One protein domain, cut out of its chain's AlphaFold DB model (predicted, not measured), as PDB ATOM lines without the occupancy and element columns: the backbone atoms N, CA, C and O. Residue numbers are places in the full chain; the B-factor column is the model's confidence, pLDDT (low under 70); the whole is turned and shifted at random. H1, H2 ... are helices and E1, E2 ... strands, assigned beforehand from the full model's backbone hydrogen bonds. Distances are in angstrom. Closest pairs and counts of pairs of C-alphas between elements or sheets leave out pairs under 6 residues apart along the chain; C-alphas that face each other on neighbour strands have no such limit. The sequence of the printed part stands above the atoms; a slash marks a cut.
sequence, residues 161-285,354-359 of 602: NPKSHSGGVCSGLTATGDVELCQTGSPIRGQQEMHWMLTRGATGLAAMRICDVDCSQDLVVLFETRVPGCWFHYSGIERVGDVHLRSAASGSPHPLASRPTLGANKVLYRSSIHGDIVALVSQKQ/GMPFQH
ATOM      1  N   ASN A 161     146.357 124.349 122.796       81.62
ATOM      2  CA  ASN A 161     147.192 123.258 122.293       81.62
ATOM      3  C   ASN A 161     148.436 123.158 123.185       81.62
ATOM      4  O   ASN A 161     149.370 123.939 122.976       81.62
ATOM      5  N   PRO A 162     148.477 122.235 124.163       86.81
ATOM      6  CA  PRO A 162     149.637 122.079 125.022       86.81
ATOM      7  C   PRO A 162     150.883 121.764 124.197       86.81
ATOM      8  O   PRO A 162     150.837 121.040 123.195       86.81
ATOM      9  N   LYS A 163     152.012 122.294 124.647       87.19
ATOM     10  CA  LYS A 163     153.343 121.965 124.149       87.19
ATOM     11  C   LYS A 163     154.074 121.134 125.200       87.19
ATOM     12  O   LYS A 163     154.050 121.505 126.368       87.19
ATOM     13  N   SER A 164     154.715 120.041 124.781       84.50
ATOM     14  CA  SER A 164     155.608 119.258 125.646       84.50
ATOM     15  C   SER A 164     156.905 119.988 125.881       84.50
ATOM     16  O   SER A 164     157.453 120.571 124.944       84.50
ATOM     17  N   HIS A 165     157.442 119.770 127.067       86.31
ATOM     18  CA  HIS A 165     158.811 120.072 127.442       86.31
ATOM     19  C   HIS A 165     159.443 118.845 128.092       86.31
ATOM     20  O   HIS A 165     158.786 117.819 128.312       86.31
ATOM     21  N   SER A 166     160.732 118.948 128.384       79.50
ATOM     22  CA  SER A 166     161.471 117.904 129.088       79.50
ATOM     23  C   SER A 166     160.925 117.680 130.510       79.50
ATOM     24  O   SER A 166     160.422 118.596 131.157       79.50
ATOM     25  N   GLY A 167     161.030 116.446 131.017       78.88
ATOM     26  CA  GLY A 167     160.695 116.122 132.415       78.88
ATOM     27  C   GLY A 167     159.196 116.069 132.742       78.88
ATOM     28  O   GLY A 167     158.806 116.392 133.867       78.88
ATOM     29  N   GLY A 168     158.357 115.695 131.769       83.44
ATOM     30  CA  GLY A 168     156.912 115.525 131.970       83.44
ATOM     31  C   GLY A 168     156.152 116.838 132.166       83.44
ATOM     32  O   GLY A 168     155.081 116.848 132.767       83.44
ATOM     33  N   VAL A 169     156.707 117.957 131.697       88.56
ATOM     34  CA  VAL A 169     156.059 119.268 131.779       88.56
ATOM     35  C   VAL A 169     155.361 119.557 130.460       88.56
ATOM     36  O   VAL A 169     155.948 119.420 129.388       88.56
ATOM     37  N   CYS A 170     154.114 119.998 130.521       90.19
ATOM     38  CA  CYS A 170     153.413 120.575 129.391       90.19
ATOM     39  C   CYS A 170     153.052 122.028 129.681       90.19
ATOM     40  O   CYS A 170     152.912 122.446 130.831       90.19
ATOM     41  N   SER A 171     152.926 122.816 128.619       92.12
ATOM     42  CA  SER A 171     152.570 124.218 128.746       92.12
ATOM     43  C   SER A 171     151.490 124.668 127.787       92.12
ATOM     44  O   SER A 171     151.507 124.285 126.615       92.12
ATOM     45  N   GLY A 172     150.670 125.595 128.249       90.94
ATOM     46  CA  GLY A 172     149.664 126.304 127.482       90.94
ATOM     47  C   GLY A 172     149.889 127.813 127.488       90.94
ATOM     48  O   GLY A 172     150.544 128.345 128.379       90.94
ATOM     49  N   LEU A 173     149.326 128.507 126.499       90.44
ATOM     50  CA  LEU A 173     149.089 129.947 126.598       90.44
ATOM     51  C   LEU A 173     147.605 130.163 126.872       90.44
ATOM     52  O   LEU A 173     146.771 129.632 126.139       90.44
ATOM     53  N   THR A 174     147.285 130.941 127.898       90.88
ATOM     54  CA  THR A 174     145.905 131.318 128.217       90.88
ATOM     55  C   THR A 174     145.379 132.357 127.218       90.88
ATOM     56  O   THR A 174     146.139 132.953 126.451       90.88
ATOM     57  N   ALA A 175     144.074 132.648 127.251       88.94
ATOM     58  CA  ALA A 175     143.485 133.733 126.454       88.94
ATOM     59  C   ALA A 175     144.061 135.118 126.817       88.94
ATOM     60  O   ALA A 175     144.215 135.980 125.953       88.94
ATOM     61  N   THR A 176     144.448 135.313 128.082       90.38
ATOM     62  CA  THR A 176     145.167 136.506 128.556       90.38
ATOM     63  C   THR A 176     146.632 136.514 128.126       90.38
ATOM     64  O   THR A 176     147.310 137.509 128.344       90.38
ATOM     65  N   GLY A 177     147.114 135.440 127.488       89.50
ATOM     66  CA  GLY A 177     148.495 135.194 127.082       89.50
ATOM     67  C   GLY A 177     149.473 135.123 128.247       89.50
ATOM     68  O   GLY A 177     150.627 135.534 128.094       89.50
ATOM     69  N   ASP A 178     148.991 134.636 129.387       92.88
ATOM     70  CA  ASP A 178     149.815 134.095 130.456       92.88
ATOM     71  C   ASP A 178     150.235 132.666 130.094       92.88
ATOM     72  O   ASP A 178     149.661 132.016 129.213       92.88
ATOM     73  N   VAL A 179     151.276 132.189 130.760       92.88
ATOM     74  CA  VAL A 179     151.862 130.873 130.531       92.88
ATOM     75  C   VAL A 179     151.352 129.922 131.602       92.88
ATOM     76  O   VAL A 179     151.657 130.081 132.779       92.88
ATOM     77  N   GLU A 180     150.589 128.918 131.196       93.88
ATOM     78  CA  GLU A 180     150.139 127.842 132.071       93.88
ATOM     79  C   GLU A 180     151.124 126.678 131.986       93.88
ATOM     80  O   GLU A 180     151.485 126.248 130.889       93.88
ATOM     81  N   LEU A 181     151.576 126.180 133.134       93.44
ATOM     82  CA  LEU A 181     152.522 125.080 133.241       93.44
ATOM     83  C   LEU A 181     151.907 123.969 134.083       93.44
ATOM     84  O   LEU A 181     151.443 124.199 135.199       93.44
ATOM     85  N   CYS A 182     151.943 122.752 133.552       91.56
ATOM     86  CA  CYS A 182     151.562 121.563 134.291       91.56
ATOM     87  C   CYS A 182     152.686 120.538 134.220       91.56
ATOM     88  O   CYS A 182     153.134 120.173 133.135       91.56
ATOM     89  N   GLN A 183     153.110 120.029 135.366       90.44
ATOM     90  CA  GLN A 183     154.002 118.889 135.465       90.44
ATOM     91  C   GLN A 183     153.197 117.658 135.861       90.44
ATOM     92  O   GLN A 183     152.534 117.648 136.899       90.44
ATOM     93  N   THR A 184     153.268 116.614 135.042       87.94
ATOM     94  CA  THR A 184     152.585 115.351 135.320       87.94
ATOM     95  C   THR A 184     153.158 114.710 136.577       87.94
ATOM     96  O   THR A 184     154.380 114.609 136.715       87.94
ATOM     97  N   GLY A 185     152.286 114.250 137.471       87.88
ATOM     98  CA  GLY A 185     152.712 113.428 138.598       87.88
ATOM     99  C   GLY A 185     153.292 112.095 138.124       87.88
ATOM    100  O   GLY A 185     152.967 111.614 137.039       87.88
ATOM    101  N   SER A 186     154.135 111.495 138.957       88.00
ATOM    102  CA  SER A 186     154.619 110.129 138.781       88.00
ATOM    103  C   SER A 186     154.508 109.387 140.112       88.00
ATOM    104  O   SER A 186     155.399 109.510 140.962       88.00
ATOM    105  N   PRO A 187     153.413 108.638 140.352       87.50
ATOM    106  CA  PRO A 187     153.278 107.808 141.545       87.50
ATOM    107  C   PRO A 187     154.452 106.843 141.724       87.50
ATOM    108  O   PRO A 187     154.901 106.625 142.851       87.50
ATOM    109  N   ILE A 188     154.999 106.319 140.622       87.75
ATOM    110  CA  ILE A 188     156.118 105.374 140.660       87.75
ATOM    111  C   ILE A 188     157.380 106.055 141.213       87.75
ATOM    112  O   ILE A 188     158.087 105.483 142.048       87.75
ATOM    113  N   ARG A 189     157.635 107.313 140.836       86.44
ATOM    114  CA  ARG A 189     158.756 108.110 141.364       86.44
ATOM    115  C   ARG A 189     158.414 108.878 142.642       86.44
ATOM    116  O   ARG A 189     159.288 109.526 143.208       86.44
ATOM    117  N   GLY A 190     157.176 108.792 143.131       87.19
ATOM    118  CA  GLY A 190     156.699 109.609 144.248       87.19
ATOM    119  C   GLY A 190     156.666 111.106 143.929       87.19
ATOM    120  O   GLY A 190     156.747 111.928 144.837       87.19
ATOM    121  N   GLN A 191     156.588 111.465 142.648       87.44
ATOM    122  CA  GLN A 191     156.508 112.846 142.204       87.44
ATOM    123  C   GLN A 191     155.046 113.293 142.176       87.44
ATOM    124  O   GLN A 191     154.206 112.674 141.521       87.44
ATOM    125  N   GLN A 192     154.745 114.386 142.869       88.00
ATOM    126  CA  GLN A 192     153.414 114.979 142.844       88.00
ATOM    127  C   GLN A 192     153.183 115.733 141.529       88.00
ATOM    128  O   GLN A 192     154.101 116.334 140.971       88.00
ATOM    129  N   GLU A 193     151.944 115.706 141.045       88.50
ATOM    130  CA  GLU A 193     151.508 116.592 139.970       88.50
ATOM    131  C   GLU A 193     151.590 118.048 140.441       88.50
ATOM    132  O   GLU A 193     151.141 118.377 141.543       88.50
ATOM    133  N   MET A 194     152.136 118.925 139.603       89.56
ATOM    134  CA  MET A 194     152.203 120.355 139.887       89.56
ATOM    135  C   MET A 194     151.535 121.148 138.774       89.56
ATOM    136  O   MET A 194     151.675 120.836 137.596       89.56
ATOM    137  N   HIS A 195     150.826 122.205 139.155       91.62
ATOM    138  CA  HIS A 195     150.206 123.153 138.239       91.62
ATOM    139  C   HIS A 195     150.479 124.559 138.742       91.62
ATOM    140  O   HIS A 195     150.313 124.836 139.930       91.62
ATOM    141  N   TRP A 196     150.950 125.424 137.854       94.38
ATOM    142  CA  TRP A 196     151.223 126.813 138.182       94.38
ATOM    143  C   TRP A 196     151.153 127.690 136.932       94.38
ATOM    144  O   TRP A 196     151.118 127.211 135.798       94.38
ATOM    145  N   MET A 197     151.109 129.002 137.147       94.56
ATOM    146  CA  MET A 197     150.943 129.985 136.084       94.56
ATOM    147  C   MET A 197     152.014 131.066 136.182       94.56
ATOM    148  O   MET A 197     152.272 131.612 137.252       94.56
ATOM    149  N   LEU A 198     152.609 131.400 135.042       95.25
ATOM    150  CA  LEU A 198     153.515 132.524 134.880       95.25
ATOM    151  C   LEU A 198     152.767 133.669 134.208       95.25
ATOM    152  O   LEU A 198     152.500 133.648 133.003       95.25
ATOM    153  N   THR A 199     152.431 134.676 135.007       95.88
ATOM    154  CA  THR A 199     151.711 135.847 134.515       95.88
ATOM    155  C   THR A 199     152.643 136.801 133.779       95.88
ATOM    156  O   THR A 199     153.834 136.902 134.087       95.88
ATOM    157  N   ARG A 200     152.100 137.574 132.836       94.19
ATOM    158  CA  ARG A 200     152.833 138.671 132.174       94.19
ATOM    159  C   ARG A 200     153.423 139.670 133.164       94.19
ATOM    160  O   ARG A 200     154.522 140.172 132.950       94.19
ATOM    161  N   GLY A 201     152.710 139.939 134.258       95.31
ATOM    162  CA  GLY A 201     153.195 140.801 135.335       95.31
ATOM    163  C   GLY A 201     154.424 140.222 136.035       95.31
ATOM    164  O   GLY A 201     155.391 140.943 136.257       95.31
ATOM    165  N   ALA A 202     154.420 138.916 136.321       94.06
ATOM    166  CA  ALA A 202     155.545 138.234 136.957       94.06
ATOM    167  C   ALA A 202     156.783 138.161 136.045       94.06
ATOM    168  O   ALA A 202     157.912 138.319 136.510       94.06
ATOM    169  N   THR A 203     156.588 137.958 134.739       94.75
ATOM    170  CA  THR A 203     157.700 137.897 133.776       94.75
ATOM    171  C   THR A 203     158.177 139.278 133.324       94.75
ATOM    172  O   THR A 203     159.335 139.433 132.921       94.75
ATOM    173  N   GLY A 204     157.312 140.290 133.395       95.12
ATOM    174  CA  GLY A 204     157.547 141.617 132.832       95.12
ATOM    175  C   GLY A 204     157.568 141.630 131.300       95.12
ATOM    176  O   GLY A 204     158.162 142.535 130.724       95.12
ATOM    177  N   LEU A 205     156.981 140.620 130.645       93.12
ATOM    178  CA  LEU A 205     156.963 140.474 129.185       93.12
ATOM    179  C   LEU A 205     155.555 140.731 128.643       93.12
ATOM    180  O   LEU A 205     154.580 140.138 129.108       93.12
ATOM    181  N   ALA A 206     155.443 141.586 127.626       89.56
ATOM    182  CA  ALA A 206     154.142 141.971 127.072       89.56
ATOM    183  C   ALA A 206     153.527 140.869 126.193       89.56
ATOM    184  O   ALA A 206     152.310 140.667 126.180       89.56
ATOM    185  N   ALA A 207     154.373 140.160 125.448       88.75
ATOM    186  CA  ALA A 207     153.966 139.132 124.508       88.75
ATOM    187  C   ALA A 207     155.027 138.027 124.470       88.75
ATOM    188  O   ALA A 207     156.053 138.158 123.809       88.75
ATOM    189  N   MET A 208     154.779 136.939 125.199       90.25
ATOM    190  CA  MET A 208     155.711 135.821 125.333       90.25
ATOM    191  C   MET A 208     155.174 134.513 124.748       90.25
ATOM    192  O   MET A 208     153.973 134.248 124.753       90.25
ATOM    193  N   ARG A 209     156.095 133.669 124.285       88.38
ATOM    194  CA  ARG A 209     155.863 132.270 123.921       88.38
ATOM    195  C   ARG A 209     156.831 131.383 124.686       88.38
ATOM    196  O   ARG A 209     157.976 131.756 124.912       88.38
ATOM    197  N   ILE A 210     156.389 130.182 125.034       82.62
ATOM    198  CA  ILE A 210     157.220 129.211 125.745       82.62
ATOM    199  C   ILE A 210     158.035 128.411 124.740       82.62
ATOM    200  O   ILE A 210     157.509 127.728 123.845       82.62
ATOM    201  N   CYS A 211     159.343 128.500 124.898       86.19
ATOM    202  CA  CYS A 211     160.298 127.806 124.064       86.19
ATOM    203  C   CYS A 211     160.608 126.440 124.665       86.19
ATOM    204  O   CYS A 211     160.436 125.450 123.953       86.19
ATOM    205  N   ASP A 212     160.958 126.388 125.948       91.12
ATOM    206  CA  ASP A 212     161.182 125.143 126.683       91.12
ATOM    207  C   ASP A 212     161.141 125.360 128.210       91.12
ATOM    208  O   ASP A 212     161.189 126.506 128.668       91.12
ATOM    209  N   VAL A 213     161.056 124.281 128.991       91.31
ATOM    210  CA  VAL A 213     160.997 124.282 130.462       91.31
ATOM    211  C   VAL A 213     161.849 123.139 131.031       91.31
ATOM    212  O   VAL A 213     161.746 122.002 130.582       91.31
ATOM    213  N   ASP A 214     162.644 123.427 132.063       89.75
ATOM    214  CA  ASP A 214     163.312 122.435 132.910       89.75
ATOM    215  C   ASP A 214     163.045 122.741 134.393       89.75
ATOM    216  O   ASP A 214     163.748 123.519 135.046       89.75
ATOM    217  N   CYS A 215     162.021 122.091 134.950       88.56
ATOM    218  CA  CYS A 215     161.626 122.269 136.349       88.56
ATOM    219  C   CYS A 215     162.691 121.828 137.355       88.56
ATOM    220  O   CYS A 215     162.706 122.329 138.476       88.56
ATOM    221  N   SER A 216     163.599 120.922 136.985       82.69
ATOM    222  CA  SER A 216     164.647 120.456 137.903       82.69
ATOM    223  C   SER A 216     165.709 121.522 138.193       82.69
ATOM    224  O   SER A 216     166.448 121.422 139.177       82.69
ATOM    225  N   GLN A 217     165.773 122.544 137.339       87.94
ATOM    226  CA  GLN A 217     166.638 123.710 137.484       87.94
ATOM    227  C   GLN A 217     165.852 124.978 137.809       87.94
ATOM    228  O   GLN A 217     166.462 126.033 137.909       87.94
ATOM    229  N   ASP A 218     164.530 124.883 137.986       92.62
ATOM    230  CA  ASP A 218     163.646 126.046 138.032       92.62
ATOM    231  C   ASP A 218     163.809 126.950 136.791       92.62
ATOM    232  O   ASP A 218     163.767 128.166 136.900       92.62
ATOM    233  N   LEU A 219     164.001 126.388 135.592       93.50
ATOM    234  CA  LEU A 219     164.275 127.155 134.372       93.50
ATOM    235  C   LEU A 219     163.098 127.118 133.393       93.50
ATOM    236  O   LEU A 219     162.607 126.055 133.025       93.50
ATOM    237  N   VAL A 220     162.701 128.283 132.888       94.38
ATOM    238  CA  VAL A 220     161.835 128.418 131.714       94.38
ATOM    239  C   VAL A 220     162.481 129.349 130.694       94.38
ATOM    240  O   VAL A 220     162.992 130.421 131.024       94.38
ATOM    241  N   VAL A 221     162.456 128.929 129.432       93.94
ATOM    242  CA  VAL A 221     162.950 129.705 128.298       93.94
ATOM    243  C   VAL A 221     161.747 130.307 127.588       93.94
ATOM    244  O   VAL A 221     160.919 129.596 127.013       93.94
ATOM    245  N   LEU A 222     161.652 131.630 127.632       93.88
ATOM    246  CA  LEU A 222     160.579 132.403 127.019       93.88
ATOM    247  C   LEU A 222     161.119 133.171 125.816       93.88
ATOM    248  O   LEU A 222     162.238 133.670 125.849       93.88
ATOM    249  N   PHE A 223     160.320 133.308 124.770       91.56
ATOM    250  CA  PHE A 223     160.611 134.173 123.632       91.56
ATOM    251  C   PHE A 223     159.640 135.341 123.621       91.56
ATOM    252  O   PHE A 223     158.426 135.130 123.577       91.56
ATOM    253  N   GLU A 224     160.171 136.558 123.672       92.25
ATOM    254  CA  GLU A 224     159.386 137.783 123.600       92.25
ATOM    255  C   GLU A 224     159.236 138.243 122.147       92.25
ATOM    256  O   GLU A 224     160.221 138.489 121.446       92.25
ATOM    257  N   THR A 225     157.990 138.410 121.694       86.50
ATOM    258  CA  THR A 225     157.704 139.070 120.418       86.50
ATOM    259  C   THR A 225     157.550 140.571 120.625       86.50
ATOM    260  O   THR A 225     156.694 141.039 121.373       86.50
ATOM    261  N   ARG A 226     158.350 141.356 119.897       82.25
ATOM    262  CA  ARG A 226     158.288 142.827 119.933       82.25
ATOM    263  C   ARG A 226     157.083 143.413 119.195       82.25
ATOM    264  O   ARG A 226     156.881 144.623 119.227       82.25
ATOM    265  N   VAL A 227     156.311 142.589 118.487       79.69
ATOM    266  CA  VAL A 227     155.132 143.033 117.740       79.69
ATOM    267  C   VAL A 227     153.887 142.438 118.401       79.69
ATOM    268  O   VAL A 227     153.637 141.237 118.269       79.69
ATOM    269  N   PRO A 228     153.094 143.251 119.117       70.81
ATOM    270  CA  PRO A 228     151.811 142.817 119.648       70.81
ATOM    271  C   PRO A 228     150.883 142.350 118.517       70.81
ATOM    272  O   PRO A 228     150.780 143.001 117.478       70.81
ATOM    273  N   GLY A 229     150.198 141.221 118.711       71.56
ATOM    274  CA  GLY A 229     149.124 140.760 117.819       71.56
ATOM    275  C   GLY A 229     149.540 139.851 116.654       71.56
ATOM    276  O   GLY A 229     148.667 139.278 116.009       71.56
ATOM    277  N   CYS A 230     150.831 139.622 116.397       64.06
ATOM    278  CA  CYS A 230     151.281 138.774 115.280       64.06
ATOM    279  C   CYS A 230     151.390 137.272 115.623       64.06
ATOM    280  O   CYS A 230     152.293 136.582 115.152       64.06
ATOM    281  N   TRP A 231     150.469 136.750 116.431       60.56
ATOM    282  CA  TRP A 231     150.530 135.391 116.988       60.56
ATOM    283  C   TRP A 231     150.279 134.258 115.973       60.56
ATOM    284  O   TRP A 231     150.522 133.097 116.290       60.56
ATOM    285  N   PHE A 232     149.815 134.571 114.755       54.53
ATOM    286  CA  PHE A 232     149.246 133.577 113.827       54.53
ATOM    287  C   PHE A 232     149.776 133.616 112.393       54.53
ATOM    288  O   PHE A 232     149.134 133.089 111.480       54.53
ATOM    289  N   HIS A 233     150.938 134.210 112.134       52.31
ATOM    290  CA  HIS A 233     151.476 134.149 110.779       52.31
ATOM    291  C   HIS A 233     152.122 132.789 110.478       52.31
ATOM    292  O   HIS A 233     153.319 132.580 110.647       52.31
ATOM    293  N   TYR A 234     151.296 131.895 109.914       54.16
ATOM    294  CA  TYR A 234     151.671 130.670 109.185       54.16
ATOM    295  C   TYR A 234     152.733 130.886 108.090       54.16
ATOM    296  O   TYR A 234     153.217 129.918 107.511       54.16
ATOM    297  N   SER A 235     153.120 132.131 107.792       55.22
ATOM    298  CA  SER A 235     154.158 132.452 106.810       55.22
ATOM    299  C   SER A 235     155.586 132.140 107.281       55.22
ATOM    300  O   SER A 235     156.517 132.332 106.507       55.22
ATOM    301  N   GLY A 236     155.787 131.639 108.508       56.09
ATOM    302  CA  GLY A 236     157.074 131.085 108.954       56.09
ATOM    303  C   GLY A 236     158.194 132.115 109.147       56.09
ATOM    304  O   GLY A 236     159.339 131.739 109.388       56.09
ATOM    305  N   ILE A 237     157.882 133.410 109.068       57.25
ATOM    306  CA  ILE A 237     158.831 134.499 109.317       57.25
ATOM    307  C   ILE A 237     158.481 135.114 110.675       57.25
ATOM    308  O   ILE A 237     157.889 136.192 110.756       57.25
ATOM    309  N   GLU A 238     158.811 134.408 111.759       56.62
ATOM    310  CA  GLU A 238     158.786 135.015 113.093       56.62
ATOM    311  C   GLU A 238     159.854 136.119 113.136       56.62
ATOM    312  O   GLU A 238     160.979 135.942 112.669       56.62
ATOM    313  N   ARG A 239     159.496 137.315 113.607       63.78
ATOM    314  CA  ARG A 239     160.450 138.430 113.686       63.78
ATOM    315  C   ARG A 239     161.433 138.220 114.838       63.78
ATOM    316  O   ARG A 239     161.174 137.472 115.771       63.78
ATOM    317  N   VAL A 240     162.555 138.925 114.735       68.38
ATOM    318  CA  VAL A 240     163.601 139.085 115.754       68.38
ATOM    319  C   VAL A 240     162.963 139.384 117.117       68.38
ATOM    320  O   VAL A 240     162.307 140.415 117.275       68.38
ATOM    321  N   GLY A 241     163.141 138.477 118.073       83.88
ATOM    322  CA  GLY A 241     162.655 138.589 119.446       83.88
ATOM    323  C   GLY A 241     163.756 138.203 120.424       83.88
ATOM    324  O   GLY A 241     164.736 137.570 120.033       83.88
ATOM    325  N   ASP A 242     163.628 138.614 121.679       91.12
ATOM    326  CA  ASP A 242     164.616 138.288 122.704       91.12
ATOM    327  C   ASP A 242     164.245 136.965 123.390       91.12
ATOM    328  O   ASP A 242     163.071 136.653 123.596       91.12
ATOM    329  N   VAL A 243     165.253 136.153 123.717       92.44
ATOM    330  CA  VAL A 243     165.060 134.933 124.510       92.44
ATOM    331  C   VAL A 243     165.367 135.255 125.958       92.44
ATOM    332  O   VAL A 243     166.473 135.681 126.279       92.44
ATOM    333  N   HIS A 244     164.418 135.009 126.847       94.50
ATOM    334  CA  HIS A 244     164.560 135.237 128.273       94.50
ATOM    335  C   HIS A 244     164.697 133.912 129.015       94.50
ATOM    336  O   HIS A 244     163.900 132.996 128.827       94.50
ATOM    337  N   LEU A 245     165.693 133.844 129.892       95.31
ATOM    338  CA  LEU A 245     165.892 132.756 130.841       95.31
ATOM    339  C   LEU A 245     165.277 133.196 132.171       95.31
ATOM    340  O   LEU A 245     165.795 134.105 132.828       95.31
ATOM    341  N   ARG A 246     164.139 132.605 132.541       95.94
ATOM    342  CA  ARG A 246     163.388 132.956 133.753       95.94
ATOM    343  C   ARG A 246     163.297 131.777 134.715       95.94
ATOM    344  O   ARG A 246     163.490 130.633 134.318       95.94
ATOM    345  N   SER A 247     162.993 132.079 135.971       95.62
ATOM    346  CA  SER A 247     162.584 131.091 136.963       95.62
ATOM    347  C   SER A 247     161.233 130.499 136.559       95.62
ATOM    348  O   SER A 247     160.288 131.250 136.301       95.62
ATOM    349  N   ALA A 248     161.131 129.174 136.481       93.69
ATOM    350  CA  ALA A 248     159.885 128.494 136.142       93.69
ATOM    351  C   ALA A 248     158.815 128.711 137.220       93.69
ATOM    352  O   ALA A 248     157.644 128.818 136.880       93.69
ATOM    353  N   ALA A 249     159.207 128.816 138.489       93.38
ATOM    354  CA  ALA A 249     158.321 129.012 139.628       93.38
ATOM    355  C   ALA A 249     157.859 130.467 139.784       93.38
ATOM    356  O   ALA A 249     156.715 130.707 140.160       93.38
ATOM    357  N   SER A 250     158.735 131.445 139.521       95.56
ATOM    358  CA  SER A 250     158.458 132.860 139.831       95.56
ATOM    359  C   SER A 250     158.326 133.782 138.619       95.56
ATOM    360  O   SER A 250     157.834 134.896 138.761       95.56
ATOM    361  N   GLY A 251     158.814 133.387 137.440       95.75
ATOM    362  CA  GLY A 251     158.885 134.249 136.253       95.75
ATOM    363  C   GLY A 251     159.987 135.320 136.298       95.75
ATOM    364  O   GLY A 251     160.255 135.981 135.288       95.75
ATOM    365  N   SER A 252     160.679 135.471 137.430       97.12
ATOM    366  CA  SER A 252     161.802 136.402 137.591       97.12
ATOM    367  C   SER A 252     163.023 135.985 136.747       97.12
ATOM    368  O   SER A 252     163.090 134.840 136.296       97.12
ATOM    369  N   PRO A 253     163.987 136.883 136.451       96.94
ATOM    370  CA  PRO A 253     165.240 136.504 135.792       96.94
ATOM    371  C   PRO A 253     165.918 135.327 136.502       96.94
ATOM    372  O   PRO A 253     166.069 135.349 137.722       96.94
ATOM    373  N   HIS A 254     166.322 134.300 135.752       94.88
ATOM    374  CA  HIS A 254     166.866 133.087 136.356       94.88
ATOM    375  C   HIS A 254     168.184 133.386 137.103       94.88
ATOM    376  O   HIS A 254     169.116 133.904 136.481       94.88
ATOM    377  N   PRO A 255     168.321 133.038 138.397       93.50
ATOM    378  CA  PRO A 255     169.449 133.482 139.225       93.50
ATOM    379  C   PRO A 255     170.799 132.895 138.797       93.50
ATOM    380  O   PRO A 255     171.833 133.516 139.018       93.50
ATOM    381  N   LEU A 256     170.799 131.713 138.168       89.75
ATOM    382  CA  LEU A 256     172.021 131.074 137.657       89.75
ATOM    383  C   LEU A 256     172.373 131.500 136.225       89.75
ATOM    384  O   LEU A 256     173.427 131.133 135.710       89.75
ATOM    385  N   ALA A 257     171.502 132.253 135.547       90.06
ATOM    386  CA  ALA A 257     171.793 132.705 134.196       90.06
ATOM    387  C   ALA A 257     172.740 133.909 134.250       90.06
ATOM    388  O   ALA A 257     172.335 135.013 134.605       90.06
ATOM    389  N   SER A 258     173.985 133.724 133.802       89.56
ATOM    390  CA  SER A 258     174.948 134.829 133.647       89.56
ATOM    391  C   SER A 258     174.412 135.951 132.749       89.56
ATOM    392  O   SER A 258     174.756 137.120 132.914       89.56
ATOM    393  N   ARG A 259     173.540 135.596 131.796       92.25
ATOM    394  CA  ARG A 259     172.780 136.523 130.959       92.25
ATOM    395  C   ARG A 259     171.315 136.084 130.924       92.25
ATOM    396  O   ARG A 259     170.984 135.190 130.148       92.25
ATOM    397  N   PRO A 260     170.416 136.724 131.692       94.06
ATOM    398  CA  PRO A 260     169.002 136.341 131.732       94.06
ATOM    399  C   PRO A 260     168.255 136.668 130.434       94.06
ATOM    400  O   PRO A 260     167.086 136.325 130.277       94.06
ATOM    401  N   THR A 261     168.892 137.369 129.495       94.44
ATOM    402  CA  THR A 261     168.341 137.651 128.172       94.44
ATOM    403  C   THR A 261     169.412 137.435 127.108       94.44
ATOM    404  O   THR A 261     170.511 137.996 127.173       94.44
ATOM    405  N   LEU A 262     169.083 136.596 126.131       90.62
ATOM    406  CA  LEU A 262     169.889 136.290 124.964       90.62
ATOM    407  C   LEU A 262     169.270 137.039 123.783       90.62
ATOM    408  O   LEU A 262     168.174 136.709 123.331       90.62
ATOM    409  N   GLY A 263     169.968 138.063 123.293       84.19
ATOM    410  CA  GLY A 263     169.521 138.800 122.115       84.19
ATOM    411  C   GLY A 263     169.556 137.892 120.890       84.19
ATOM    412  O   GLY A 263     170.641 137.514 120.436       84.19
ATOM    413  N   ALA A 264     168.392 137.523 120.354       72.12
ATOM    414  CA  ALA A 264     168.325 136.713 119.149       72.12
ATOM    415  C   ALA A 264     168.085 137.621 117.944       72.12
ATOM    416  O   ALA A 264     166.959 137.938 117.590       72.12
ATOM    417  N   ASN A 265     169.163 137.979 117.239       70.44
ATOM    418  CA  ASN A 265     169.096 138.734 115.976       70.44
ATOM    419  C   ASN A 265     168.448 137.942 114.816       70.44
ATOM    420  O   ASN A 265     168.533 138.354 113.660       70.44
ATOM    421  N   LYS A 266     167.878 136.762 115.082       74.62
ATOM    422  CA  LYS A 266     167.370 135.825 114.079       74.62
ATOM    423  C   LYS A 266     166.088 135.157 114.551       74.62
ATOM    424  O   LYS A 266     165.861 135.000 115.743       74.62
ATOM    425  N   VAL A 267     165.320 134.709 113.565       69.25
ATOM    426  CA  VAL A 267     164.139 133.858 113.723       69.25
ATOM    427  C   VAL A 267     164.533 132.574 114.446       69.25
ATOM    428  O   VAL A 267     165.389 131.832 113.952       69.25
ATOM    429  N   LEU A 268     163.924 132.319 115.600       73.06
ATOM    430  CA  LEU A 268     164.088 131.081 116.351       73.06
ATOM    431  C   LEU A 268     162.909 130.165 116.071       73.06
ATOM    432  O   LEU A 268     161.767 130.578 116.193       73.06
ATOM    433  N   TYR A 269     163.186 128.921 115.693       69.19
ATOM    434  CA  TYR A 269     162.138 127.963 115.331       69.19
ATOM    435  C   TYR A 269     161.927 126.895 116.407       69.19
ATOM    436  O   TYR A 269     160.818 126.402 116.614       69.19
ATOM    437  N   ARG A 270     163.004 126.524 117.105       75.38
ATOM    438  CA  ARG A 270     162.978 125.590 118.233       75.38
ATOM    439  C   ARG A 270     164.004 126.001 119.275       75.38
ATOM    440  O   ARG A 270     165.043 126.571 118.945       75.38
ATOM    441  N   SER A 271     163.724 125.624 120.509       82.88
ATOM    442  CA  SER A 271     164.726 125.506 121.554       82.88
ATOM    443  C   SER A 271     164.646 124.121 122.177       82.88
ATOM    444  O   SER A 271     163.611 123.466 122.058       82.88
ATOM    445  N   SER A 272     165.714 123.720 122.854       83.25
ATOM    446  CA  SER A 272     165.722 122.565 123.745       83.25
ATOM    447  C   SER A 272     166.677 122.821 124.912       83.25
ATOM    448  O   SER A 272     167.742 123.405 124.701       83.25
ATOM    449  N   ILE A 273     166.324 122.402 126.121       84.38
ATOM    450  CA  ILE A 273     167.123 122.480 127.342       84.38
ATOM    451  C   ILE A 273     167.647 121.079 127.642       84.38
ATOM    452  O   ILE A 273     166.888 120.121 127.779       84.38
ATOM    453  N   HIS A 274     168.962 120.956 127.779       79.00
ATOM    454  CA  HIS A 274     169.632 119.714 128.133       79.00
ATOM    455  C   HIS A 274     170.638 119.976 129.244       79.00
ATOM    456  O   HIS A 274     171.799 120.279 128.982       79.00
ATOM    457  N   GLY A 275     170.184 119.856 130.495       78.75
ATOM    458  CA  GLY A 275     171.028 120.217 131.631       78.75
ATOM    459  C   GLY A 275     171.333 121.711 131.578       78.75
ATOM    460  O   GLY A 275     170.424 122.520 131.409       78.75
ATOM    461  N   ASP A 276     172.604 122.074 131.646       77.19
ATOM    462  CA  ASP A 276     173.090 123.454 131.582       77.19
ATOM    463  C   ASP A 276     173.065 124.081 130.176       77.19
ATOM    464  O   ASP A 276     173.481 125.225 129.977       77.19
ATOM    465  N   ILE A 277     172.585 123.339 129.178       81.12
ATOM    466  CA  ILE A 277     172.647 123.726 127.774       81.12
ATOM    467  C   ILE A 277     171.267 124.149 127.286       81.12
ATOM    468  O   ILE A 277     170.349 123.335 127.233       81.12
ATOM    469  N   VAL A 278     171.149 125.390 126.809       84.25
ATOM    470  CA  VAL A 278     169.997 125.834 126.011       84.25
ATOM    471  C   VAL A 278     170.393 125.838 124.538       84.25
ATOM    472  O   VAL A 278     171.115 126.717 124.063       84.25
ATOM    473  N   ALA A 279     169.921 124.845 123.793       83.06
ATOM    474  CA  ALA A 279     170.065 124.786 122.348       83.06
ATOM    475  C   ALA A 279     169.004 125.677 121.693       83.06
ATOM    476  O   ALA A 279     167.811 125.503 121.928       83.06
ATOM    477  N   LEU A 280     169.430 126.615 120.845       83.12
ATOM    478  CA  LEU A 280     168.548 127.494 120.076       83.12
ATOM    479  C   LEU A 280     168.739 127.229 118.582       83.12
ATOM    480  O   LEU A 280     169.833 127.395 118.042       83.12
ATOM    481  N   VAL A 281     167.666 126.840 117.897       78.31
ATOM    482  CA  VAL A 281     167.682 126.595 116.453       78.31
ATOM    483  C   VAL A 281     167.166 127.837 115.744       78.31
ATOM    484  O   VAL A 281     165.980 128.164 115.820       78.31
ATOM    485  N   SER A 282     168.065 128.512 115.025       76.62
ATOM    486  CA  SER A 282     167.710 129.634 114.151       76.62
ATOM    487  C   SER A 282     167.730 129.217 112.687       76.62
ATOM    488  O   SER A 282     168.661 128.543 112.239       76.62
ATOM    489  N   GLN A 283     166.729 129.643 111.917       69.44
ATOM    490  CA  GLN A 283     166.771 129.470 110.470       69.44
ATOM    491  C   GLN A 283     167.678 130.550 109.881       69.44
ATOM    492  O   GLN A 283     167.468 131.750 110.077       69.44
ATOM    493  N   LYS A 284     168.713 130.142 109.139       66.38
ATOM    494  CA  LYS A 284     169.463 131.090 108.315       66.38
ATOM    495  C   LYS A 284     168.503 131.552 107.222       66.38
ATOM    496  O   LYS A 284     168.171 130.755 106.349       66.38
ATOM    497  N   GLN A 285     168.042 132.805 107.290       58.25
ATOM    498  CA  GLN A 285     167.318 133.408 106.175       58.25
ATOM    499  C   GLN A 285     168.190 133.239 104.933       58.25
ATOM    500  O   GLN A 285     169.297 133.777 104.857       58.25
ATOM    501  N   GLY A 354     163.387 112.917 148.023       79.50
ATOM    502  CA  GLY A 354     162.401 111.840 148.102       79.50
ATOM    503  C   GLY A 354     162.145 111.069 146.805       79.50
ATOM    504  O   GLY A 354     161.483 110.034 146.874       79.50
ATOM    505  N   MET A 355     162.696 111.478 145.654       85.38
ATOM    506  CA  MET A 355     162.629 110.631 144.458       85.38
ATOM    507  C   MET A 355     163.553 109.408 144.612       85.38
ATOM    508  O   MET A 355     164.751 109.586 144.838       85.38
ATOM    509  N   PRO A 356     163.039 108.167 144.480       89.94
ATOM    510  CA  PRO A 356     163.827 106.950 144.679       89.94
ATOM    511  C   PRO A 356     164.883 106.754 143.591       89.94
ATOM    512  O   PRO A 356     165.873 106.075 143.823       89.94
ATOM    513  N   PHE A 357     164.666 107.323 142.406       92.19
ATOM    514  CA  PHE A 357     165.567 107.242 141.263       92.19
ATOM    515  C   PHE A 357     165.309 108.379 140.277       92.19
ATOM    516  O   PHE A 357     164.254 109.031 140.299       92.19
ATOM    517  N   GLN A 358     166.282 108.617 139.401       90.25
ATOM    518  CA  GLN A 358     166.231 109.652 138.370       90.25
ATOM    519  C   GLN A 358     166.910 109.210 137.078       90.25
ATOM    520  O   GLN A 358     167.734 108.303 137.088       90.25
ATOM    521  N   HIS A 359     166.580 109.853 135.957       86.62
ATOM    522  CA  HIS A 359     167.289 109.611 134.699       86.62
ATOM    523  C   HIS A 359     168.755 109.990 134.831       86.62
ATOM    524  O   HIS A 359     169.074 111.090 135.290       86.62
TER     525      HIS A 359
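AT A GLANCE: This is residues 161 to 285 and 354 to 359 of the 602 residues of an uncharacterized protein of Grifola frondosa (UniProt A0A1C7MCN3). Three sheets are stacked in a mostly strand domain: a strongly twisted sheet of E4, E5, E6 and E7 is the middle layer, with the sheet E1, E2, E3 over part of one face and the hairpin E8 and E9 over part of the other, both nearest its edge strand E4. The short strand E10 lies off one end of the stack, and the loop of residues 225 to 241 swings out near the other. The printed part has 131 residues, under half of them in named elements, in the order E1 E2 E3 H1 E4 E5 E6 E7 E8 E9 E10; each sheet is antiparallel. It is compact, with a radius of gyration of the C-alphas of 15.0 A, and elongated, 46 by 30 by 26 A.

HOW THE PARTS SIT: Begin at E1, residues 169 to 173, E2, 179 to 183, and E3, 194 to 198, a meander, each strand the antiparallel neighbour of the one before. Look for N 170 and O 182 at 2.8 A, and N 181 and O 196 at 2.9 A. Next comes H1, residues 200 to 203, too short for an O i to N i+4 pair; its one O i to N i+3 pair is not within hydrogen-bond range. A second meander is E4, residues 208 to 214, E5, 219 to 224, E6, 242 to 247, and E7, 261 to 263. Here N 209 and O 223 are 2.8 A apart, N 222 and O 244 2.9 A, and N 262 and O 243 2.8 A. H1 only grazes this sheet; its closest C-alphas to E6 are Thr 203 and Arg 246, 7.5 A. The two sheets are face to face, their strands at 30 degrees; the closest C-alphas of E1 and E4 are Val 169 and Val 213, 7.2 A. The hairpin E8, residues 268 to 274, and E9, 277 to 282, has N 272 and O 279 at 2.9 A. It faces the four-stranded sheet, strands at 13 degrees, with C-alphas Cys 211 of E4 and Ser 271 of E8 closest at 5.6 A. E10, residues 357 to 359, pairs with no named strand.

IN THESE COORDINATES: Find C-alpha 169 at (156.059, 119.268, 131.779), where E1 begins. E4 runs 17.2 A from C-alpha 208 at (155.711, 135.821, 125.333), and E8 17.3 A. E5, E6 and E9 measure 15.9, 16.1 and 15.6 A. E10 ends at C-alpha 359, (167.289, 109.611, 134.699).

THE WHOLE: Residues 286 to 353 are not printed; C-alphas 285 and 354, the two farthest apart, stand 47.4 A from each other across the cut. The links E5 to E6 and E6 to E7 are long. Mean pLDDT of the printed part is 84.8; residues 230 to 240, 267, 269 and 283 to 285 are under 70.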